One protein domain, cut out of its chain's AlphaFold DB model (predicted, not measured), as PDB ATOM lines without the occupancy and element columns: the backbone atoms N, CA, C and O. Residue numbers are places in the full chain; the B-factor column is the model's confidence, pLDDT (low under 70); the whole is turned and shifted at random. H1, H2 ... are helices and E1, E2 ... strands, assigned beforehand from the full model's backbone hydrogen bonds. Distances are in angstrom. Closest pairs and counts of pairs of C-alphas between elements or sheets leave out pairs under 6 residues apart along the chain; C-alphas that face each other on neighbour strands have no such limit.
ATOM      1  N   GLN A 473     209.012 157.142 153.695       93.56
ATOM      2  CA  GLN A 473     210.027 158.177 153.887       93.56
ATOM      3  C   GLN A 473     211.419 157.720 153.426       93.56
ATOM      4  O   GLN A 473     212.147 158.498 152.808       93.56
ATOM      5  N   ALA A 474     211.802 156.467 153.696       95.38
ATOM      6  CA  ALA A 474     213.071 155.903 153.236       95.38
ATOM      7  C   ALA A 474     213.131 155.839 151.702       95.38
ATOM      8  O   ALA A 474     214.132 156.246 151.103       95.38
ATOM      9  N   ARG A 475     212.033 155.417 151.063       95.50
ATOM     10  CA  ARG A 475     211.889 155.426 149.604       95.50
ATOM     11  C   ARG A 475     211.988 156.842 149.037       95.50
ATOM     12  O   ARG A 475     212.688 157.050 148.048       95.50
ATOM     13  N   LEU A 476     211.334 157.821 149.664       94.06
ATOM     14  CA  LEU A 476     211.410 159.219 149.237       94.06
ATOM     15  C   LEU A 476     212.841 159.763 149.341       94.06
ATOM     16  O   LEU A 476     213.315 160.391 148.400       94.06
ATOM     17  N   ASN A 477     213.559 159.473 150.428       95.38
ATOM     18  CA  ASN A 477     214.954 159.888 150.588       95.38
ATOM     19  C   ASN A 477     215.856 159.276 149.502       95.38
ATOM     20  O   ASN A 477     216.685 159.978 148.930       95.38
ATOM     21  N   GLN A 478     215.655 158.000 149.154       96.25
ATOM     22  CA  GLN A 478     216.384 157.359 148.054       96.25
ATOM     23  C   GLN A 478     216.098 158.033 146.702       96.25
ATOM     24  O   GLN A 478     217.007 158.231 145.895       96.25
ATOM     25  N   LEU A 479     214.841 158.415 146.457       96.19
ATOM     26  CA  LEU A 479     214.457 159.153 145.255       96.19
ATOM     27  C   LEU A 479     215.039 160.573 145.236       96.19
ATOM     28  O   LEU A 479     215.454 161.022 144.172       96.19
ATOM     29  N   ILE A 480     215.118 161.261 146.381       96.25
ATOM     30  CA  ILE A 480     215.762 162.581 146.511       96.25
ATOM     31  C   ILE A 480     217.247 162.491 146.158       96.25
ATOM     32  O   ILE A 480     217.722 163.287 145.350       96.25
ATOM     33  N   GLU A 481     217.962 161.501 146.696       95.44
ATOM     34  CA  GLU A 481     219.382 161.278 146.393       95.44
ATOM     35  C   GLU A 481     219.619 160.972 144.906       95.44
ATOM     36  O   GLU A 481     220.599 161.428 144.319       95.44
ATOM     37  N   LYS A 482     218.695 160.245 144.266       95.75
ATOM     38  CA  LYS A 482     218.753 159.935 142.829       95.75
ATOM     39  C   LYS A 482     218.383 161.136 141.949       95.75
ATOM     40  O   LYS A 482     218.981 161.309 140.895       95.75
ATOM     41  N   ALA A 483     217.398 161.939 142.356       96.06
ATOM     42  CA  ALA A 483     216.902 163.082 141.585       96.06
ATOM     43  C   ALA A 483     217.765 164.338 141.743       96.06
ATOM     44  O   ALA A 483     217.650 165.244 140.920       96.06
ATOM     45  N   LYS A 484     218.557 164.424 142.827       97.19
ATOM     46  CA  LYS A 484     219.399 165.571 143.203       97.19
ATOM     47  C   LYS A 484     218.692 166.899 142.910       97.19
ATOM     48  O   LYS A 484     219.123 167.644 142.027       97.19
ATOM     49  N   PRO A 485     217.554 167.182 143.566       97.69
ATOM     50  CA  PRO A 485     216.738 168.342 143.239       97.69
ATOM     51  C   PRO A 485     217.502 169.646 143.508       97.69
ATOM     52  O   PRO A 485     218.315 169.746 144.428       97.69
ATOM     53  N   MET A 486     217.219 170.663 142.699       97.50
ATOM     54  CA  MET A 486     217.818 171.991 142.812       97.50
ATOM     55  C   MET A 486     217.389 172.688 144.111       97.50
ATOM     56  O   MET A 486     218.224 173.288 144.788       97.50
ATOM     57  N   TYR A 487     216.111 172.545 144.472       98.00
ATOM     58  CA  TYR A 487     215.497 173.086 145.687       98.00
ATOM     59  C   TYR A 487     214.960 171.963 146.574       98.00
ATOM     60  O   TYR A 487     214.458 170.952 146.075       98.00
ATOM     61  N   LYS A 488     215.037 172.150 147.890       97.31
ATOM     62  CA  LYS A 488     214.498 171.218 148.887       97.31
ATOM     63  C   LYS A 488     212.990 171.400 149.055       97.31
ATOM     64  O   LYS A 488     212.435 172.465 148.775       97.31
ATOM     65  N   ASP A 489     212.326 170.365 149.566       97.38
ATOM     66  CA  ASP A 489     210.923 170.486 149.963       97.38
ATOM     67  C   ASP A 489     210.758 171.545 151.065       97.38
ATOM     68  O   ASP A 489     211.573 171.640 151.986       97.38
ATOM     69  N   ASN A 490     209.712 172.361 150.953       96.75
ATOM     70  CA  ASN A 490     209.428 173.538 151.779       96.75
ATOM     71  C   ASN A 490     210.500 174.644 151.769       96.75
ATOM     72  O   ASN A 490     210.420 175.572 152.582       96.75
ATOM     73  N   GLU A 491     211.472 174.606 150.850       97.12
ATOM     74  CA  GLU A 491     212.463 175.676 150.720       97.12
ATOM     75  C   GLU A 491     211.790 176.996 150.322       97.12
ATOM     76  O   GLU A 491     210.896 177.044 149.468       97.12
ATOM     77  N   ARG A 492     212.210 178.091 150.966       96.19
ATOM     78  CA  ARG A 492     211.706 179.429 150.660       96.19
ATOM     79  C   ARG A 492     212.310 179.912 149.346       96.19
ATOM     80  O   ARG A 492     213.527 179.970 149.203       96.19
ATOM     81  N   VAL A 493     211.448 180.341 148.435       97.44
ATOM     82  CA  VAL A 493     211.817 180.840 147.107       97.44
ATOM     83  C   VAL A 493     211.067 182.127 146.779       97.44
ATOM     84  O   VAL A 493     210.094 182.499 147.438       97.44
ATOM     85  N   GLU A 494     211.507 182.814 145.737       97.44
ATOM     86  CA  GLU A 494     210.703 183.790 145.015       97.44
ATOM     87  C   GLU A 494     210.255 183.171 143.694       97.44
ATOM     88  O   GLU A 494     211.062 182.602 142.968       97.44
ATOM     89  N   TYR A 495     208.972 183.298 143.377       97.75
ATOM     90  CA  TYR A 495     208.362 182.843 142.134       97.75
ATOM     91  C   TYR A 495     208.034 184.030 141.233       97.75
ATOM     92  O   TYR A 495     207.399 184.991 141.671       97.75
ATOM     93  N   PHE A 496     208.411 183.957 139.962       97.19
ATOM     94  CA  PHE A 496     208.074 184.979 138.986       97.19
ATOM     95  C   PHE A 496     206.639 184.798 138.476       97.19
ATOM     96  O   PHE A 496     206.309 183.869 137.739       97.19
ATOM     97  N   SER A 497     205.758 185.734 138.825       95.38
ATOM     98  CA  SER A 497     204.392 185.757 138.314       95.38
ATOM     99  C   SER A 497     204.354 186.395 136.930       95.38
ATOM    100  O   SER A 497     204.369 187.617 136.815       95.38
ATOM    101  N   LYS A 498     204.200 185.590 135.869       92.56
ATOM    102  CA  LYS A 498     203.999 186.112 134.503       92.56
ATOM    103  C   LYS A 498     202.832 187.105 134.417       92.56
ATOM    104  O   LYS A 498     202.931 188.106 133.719       92.56
ATOM    105  N   THR A 499     201.727 186.860 135.119       91.62
ATOM    106  CA  THR A 499     200.552 187.745 135.063       91.62
ATOM    107  C   THR A 499     200.851 189.133 135.628       91.62
ATOM    108  O   THR A 499     200.469 190.128 135.022       91.62
ATOM    109  N   HIS A 500     201.567 189.204 136.752       91.31
ATOM    110  CA  HIS A 500     201.889 190.470 137.420       91.31
ATOM    111  C   HIS A 500     203.259 191.036 137.016       91.31
ATOM    112  O   HIS A 500     203.599 192.148 137.402       91.31
ATOM    113  N   GLN A 501     204.046 190.272 136.250       92.00
ATOM    114  CA  GLN A 501     205.420 190.584 135.853       92.00
ATOM    115  C   GLN A 501     206.303 190.975 137.054       92.00
ATOM    116  O   GLN A 501     207.085 191.921 136.972       92.00
ATOM    117  N   THR A 502     206.158 190.256 138.173       94.50
ATOM    118  CA  THR A 502     206.880 190.512 139.428       94.50
ATOM    119  C   THR A 502     207.229 189.220 140.163       94.50
ATOM    120  O   THR A 502     206.566 188.196 139.977       94.50
ATOM    121  N   TRP A 503     208.250 189.279 141.017       96.75
ATOM    122  CA  TRP A 503     208.602 188.208 141.948       96.75
ATOM    123  C   TRP A 503     207.651 188.209 143.149       96.75
ATOM    124  O   TRP A 503     207.337 189.262 143.700       96.75
ATOM    125  N   LEU A 504     207.192 187.027 143.553       96.06
ATOM    126  CA  LEU A 504     206.311 186.808 144.698       96.06
ATOM    127  C   LEU A 504     206.961 185.813 145.663       96.06
ATOM    128  O   LEU A 504     207.535 184.825 145.207       96.06
ATOM    129  N   PRO A 505     206.856 186.008 146.986       96.62
ATOM    130  CA  PRO A 505     207.403 185.053 147.940       96.62
ATOM    131  C   PRO A 505     206.598 183.746 147.915       96.62
ATOM    132  O   PRO A 505     205.361 183.761 147.890       96.62
ATOM    133  N   GLY A 506     207.295 182.612 147.967       96.38
ATOM    134  CA  GLY A 506     206.677 181.293 147.994       96.38
ATOM    135  C   GLY A 506     207.510 180.230 148.709       96.38
ATOM    136  O   GLY A 506     208.624 180.483 149.172       96.38
ATOM    137  N   LYS A 507     206.933 179.033 148.822       97.62
ATOM    138  CA  LYS A 507     207.596 177.825 149.327       97.62
ATOM    139  C   LYS A 507     207.465 176.713 148.296       97.62
ATOM    140  O   LYS A 507     206.382 176.527 147.739       97.62
ATOM    141  N   VAL A 508     208.558 176.007 148.045       98.06
ATOM    142  CA  VAL A 508     208.583 174.859 147.137       98.06
ATOM    143  C   VAL A 508     207.870 173.681 147.793       98.06
ATOM    144  O   VAL A 508     208.095 173.398 148.964       98.06
ATOM    145  N   LYS A 509     207.039 172.979 147.035       97.88
ATOM    146  CA  LYS A 509     206.621 171.610 147.314       97.88
ATOM    147  C   LYS A 509     207.246 170.723 146.253       97.88
ATOM    148  O   LYS A 509     206.920 170.819 145.068       97.88
ATOM    149  N   LEU A 510     208.180 169.899 146.689       97.88
ATOM    150  CA  LEU A 510     208.950 169.029 145.824       97.88
ATOM    151  C   LEU A 510     208.175 167.729 145.607       97.88
ATOM    152  O   LEU A 510     207.838 167.033 146.562       97.88
ATOM    153  N   THR A 511     207.930 167.383 144.346       97.12
ATOM    154  CA  THR A 511     207.410 166.060 143.981       97.12
ATOM    155  C   THR A 511     208.439 165.364 143.104       97.12
ATOM    156  O   THR A 511     208.975 165.970 142.178       97.12
ATOM    157  N   ILE A 512     208.760 164.108 143.415       96.88
ATOM    158  CA  ILE A 512     209.727 163.319 142.647       96.88
ATOM    159  C   ILE A 512     209.007 162.126 142.043       96.88
ATOM    160  O   ILE A 512     208.331 161.373 142.743       96.88
ATOM    161  N   PHE A 513     209.189 161.950 140.741       95.44
ATOM    162  CA  PHE A 513     208.665 160.825 139.987       95.44
ATOM    163  C   PHE A 513     209.817 159.943 139.524       95.44
ATOM    164  O   PHE A 513     210.860 160.439 139.094       95.44
ATOM    165  N   GLU A 514     209.629 158.631 139.590       95.75
ATOM    166  CA  GLU A 514     210.529 157.692 138.935       95.75
ATOM    167  C   GLU A 514     210.089 157.520 137.480       95.75
ATOM    168  O   GLU A 514     208.924 157.247 137.193       95.75
ATOM    169  N   THR A 515     211.021 157.734 136.563       95.06
ATOM    170  CA  THR A 515     210.853 157.584 135.116       95.06
ATOM    171  C   THR A 515     211.834 156.528 134.612       95.06
ATOM    172  O   THR A 515     212.783 156.176 135.317       95.06
ATOM    173  N   GLU A 516     211.632 156.028 133.393       95.06
ATOM    174  CA  GLU A 516     212.559 155.068 132.769       95.06
ATOM    175  C   GLU A 516     213.987 155.634 132.651       95.06
ATOM    176  O   GLU A 516     214.959 154.893 132.770       95.06
ATOM    177  N   GLU A 517     214.117 156.957 132.512       92.94
ATOM    178  CA  GLU A 517     215.389 157.684 132.400       92.94
ATOM    179  C   GLU A 517     216.027 158.028 133.761       92.94
ATOM    180  O   GLU A 517     217.138 158.546 133.818       92.94
ATOM    181  N   GLY A 518     215.349 157.746 134.879       92.69
ATOM    182  CA  GLY A 518     215.821 158.092 136.220       92.69
ATOM    183  C   GLY A 518     214.770 158.809 137.064       92.69
ATOM    184  O   GLY A 518     213.580 158.793 136.760       92.69
ATOM    185  N   ALA A 519     215.189 159.415 138.174       94.75
ATOM    186  CA  ALA A 519     214.274 160.176 139.023       94.75
ATOM    187  C   ALA A 519     214.195 161.634 138.541       94.75
ATOM    188  O   ALA A 519     215.220 162.292 138.377       94.75
ATOM    189  N   ARG A 520     212.978 162.146 138.333       95.62
ATOM    190  CA  ARG A 520     212.710 163.522 137.898       95.62
ATOM    191  C   ARG A 520     212.020 164.299 139.013       95.62
ATOM    192  O   ARG A 520     210.978 163.877 139.512       95.62
ATOM    193  N   ALA A 521     212.575 165.455 139.361       96.94
ATOM    194  CA  ALA A 521     211.962 166.407 140.279       96.94
ATOM    195  C   ALA A 521     211.050 167.393 139.531       96.94
ATOM    196  O   ALA A 521     211.431 167.932 138.491       96.94
ATOM    197  N   THR A 522     209.870 167.661 140.084       97.38
ATOM    198  CA  THR A 522     208.977 168.757 139.686       97.38
ATOM    199  C   THR A 522     208.750 169.679 140.877       97.38
ATOM    200  O   THR A 522     208.639 169.219 142.018       97.38
ATOM    201  N   TYR A 523     208.648 170.978 140.610       98.25
ATOM    202  CA  TYR A 523     208.534 171.998 141.646       98.25
ATOM    203  C   TYR A 523     207.155 172.637 141.593       98.25
ATOM    204  O   TYR A 523     206.847 173.393 140.677       98.25
ATOM    205  N   ASP A 524     206.334 172.374 142.601       98.00
ATOM    206  CA  ASP A 524     205.137 173.169 142.835       98.00
ATOM    207  C   ASP A 524     205.503 174.318 143.782       98.00
ATOM    208  O   ASP A 524     206.352 174.165 144.658       98.00
ATOM    209  N   VAL A 525     204.879 175.485 143.641       98.12
ATOM    210  CA  VAL A 525     205.135 176.635 144.517       98.12
ATOM    211  C   VAL A 525     203.846 177.099 145.170       98.12
ATOM    212  O   VAL A 525     202.879 177.465 144.497       98.12
ATOM    213  N   HIS A 526     203.861 177.137 146.497       97.56
ATOM    214  CA  HIS A 526     202.831 177.757 147.316       97.56
ATOM    215  C   HIS A 526     203.144 179.246 147.510       97.56
ATOM    216  O   HIS A 526     204.160 179.589 148.116       97.56
ATOM    217  N   ILE A 527     202.286 180.135 147.006       96.00
ATOM    218  CA  ILE A 527     202.533 181.582 146.924       96.00
ATOM    219  C   ILE A 527     201.730 182.352 147.976       96.00
ATOM    220  O   ILE A 527     200.495 182.330 147.979       96.00
ATOM    221  N   GLY A 528     202.451 183.146 148.775       83.19
ATOM    222  CA  GLY A 528     201.903 184.202 149.632       83.19
ATOM    223  C   GLY A 528     200.818 183.775 150.633       83.19
ATOM    224  O   GLY A 528     200.677 182.607 150.987       83.19
ATOM    225  N   ARG A 529     200.044 184.772 151.096       79.56
ATOM    226  CA  ARG A 529     198.914 184.618 152.042       79.56
ATOM    227  C   ARG A 529     197.643 184.068 151.400       79.56
ATOM    228  O   ARG A 529     196.760 183.586 152.091       79.56
ATOM    229  N   ALA A 530     197.529 184.170 150.077       84.81
ATOM    230  CA  ALA A 530     196.345 183.726 149.346       84.81
ATOM    231  C   ALA A 530     196.276 182.196 149.188       84.81
ATOM    232  O   ALA A 530     195.334 181.699 148.578       84.81
ATOM    233  N   HIS A 531     197.279 181.465 149.691       88.88
ATOM    234  CA  HIS A 531     197.379 180.010 149.614       88.88
ATOM    235  C   HIS A 531     197.235 179.450 148.190       88.88
ATOM    236  O   HIS A 531     196.640 178.396 147.964       88.88
ATOM    237  N   GLN A 532     197.768 180.176 147.201       96.25
ATOM    238  CA  GLN A 532     197.696 179.761 145.803       96.25
ATOM    239  C   GLN A 532     198.831 178.800 145.471       96.25
ATOM    240  O   GLN A 532     199.993 179.084 145.753       96.25
ATOM    241  N   TRP A 533     198.492 177.708 144.796       97.38
ATOM    242  CA  TRP A 533     199.458 176.758 144.259       97.38
ATOM    243  C   TRP A 533     199.716 177.032 142.779       97.38
ATOM    244  O   TRP A 533     198.789 177.274 141.999       97.38
ATOM    245  N   ARG A 534     200.987 176.985 142.387       97.44
ATOM    246  CA  ARG A 534     201.413 176.872 140.992       97.44
ATOM    247  C   ARG A 534     202.102 175.537 140.836       97.44
ATOM    248  O   ARG A 534     203.045 175.274 141.569       97.44
ATOM    249  N   SER A 535     201.604 174.714 139.926       97.38
ATOM    250  CA  SER A 535     202.159 173.387 139.691       97.38
ATOM    251  C   SER A 535     203.161 173.394 138.545       97.38
ATOM    252  O   SER A 535     203.019 174.212 137.635       97.38
ATOM    253  N   ASP A 536     204.127 172.477 138.605       96.75
ATOM    254  CA  ASP A 536     205.153 172.255 137.573       96.75
ATOM    255  C   ASP A 536     205.845 173.556 137.124       96.75
ATOM    256  O   ASP A 536     205.913 173.921 135.948       96.75
ATOM    257  N   VAL A 537     206.306 174.323 138.109       97.62
ATOM    258  CA  VAL A 537     206.983 175.594 137.898       97.62
ATOM    259  C   VAL A 537     208.386 175.344 137.349       97.62
ATOM    260  O   VAL A 537     209.194 174.637 137.953       97.62
ATOM    261  N   ALA A 538     208.688 175.970 136.211       97.25
ATOM    262  CA  ALA A 538     210.011 175.916 135.605       97.25
ATOM    263  C   ALA A 538     211.084 176.500 136.537       97.25
ATOM    264  O   ALA A 538     210.858 177.499 137.223       97.25
ATOM    265  N   ILE A 539     212.278 175.903 136.523       97.44
ATOM    266  CA  ILE A 539     213.383 176.289 137.414       97.44
ATOM    267  C   ILE A 539     213.865 177.731 137.200       97.44
ATOM    268  O   ILE A 539     214.343 178.355 138.135       97.44
ATOM    269  N   ASP A 540     213.689 178.296 136.005       96.88
ATOM    270  CA  ASP A 540     214.029 179.691 135.696       96.88
ATOM    271  C   ASP A 540     212.926 180.693 136.090       96.88
ATOM    272  O   ASP A 540     213.104 181.907 135.965       96.88
ATOM    273  N   ALA A 541     211.783 180.203 136.576       97.62
ATOM    274  CA  ALA A 541     210.704 181.001 137.148       97.62
ATOM    275  C   ALA A 541     210.731 181.011 138.686       97.62
ATOM    276  O   ALA A 541     209.869 181.641 139.302       97.62
TER     277      ALA A 541
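What this domain is: This is residues 473 to 541 of the 754 residues of the protein "Hypothetical protein" of Alexandrium monilatum (UniProt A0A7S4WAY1). What is the shape? A long twisted hairpin, E2 and E3, makes the longest axis, with H1 packed across it at one end and E1 and E4 along its edges at the other. What builds it? The printed part has 69 residues with H1, then E1 to E4, an antiparallel meander in that order, each strand beside the one before; class mixed, only just compact, close to loose (radius of gyration of the C-alphas 13.0 A), spans 37 by 22 by 15 A.

How they stand to each other: Where is H1, residues 473 to 483? It is on the strongly twisted sheet, height 8.6 A, and its closest C-alphas to E3, residues 518 to 527, are Ala 483 and Ala 519, 4.7 A. Every O i to N i+4 pair of H1 is within hydrogen-bond range. How do the strands pair? Three hairpins have these pairs within range: E1, residues 492 to 497, with E2, residues 502 to 515, N 495 and O 504, 2.8 A; E2 with E3, N 509 and O 524, 2.7 A; E3 with E4, residues 532 to 534, N 527 and O 532, 2.8 A.

Where its parts are: Where does H1 begin? C-alpha 473 is at (210.027, 158.177, 153.887). How long are the strands? E2 spans 33.4 A, bending by 82 degrees at residue 505, and E3 29.0 A; E4 ends at C-alpha 534 (201.413, 176.872, 140.992).

The domain as a whole: How far does it reach? The two C-alphas farthest apart, of Ala 474 and His 500, are 39.6 A apart. Any cut or low confidence? The printed part has no cut and no long link, and no printed residue is under 70.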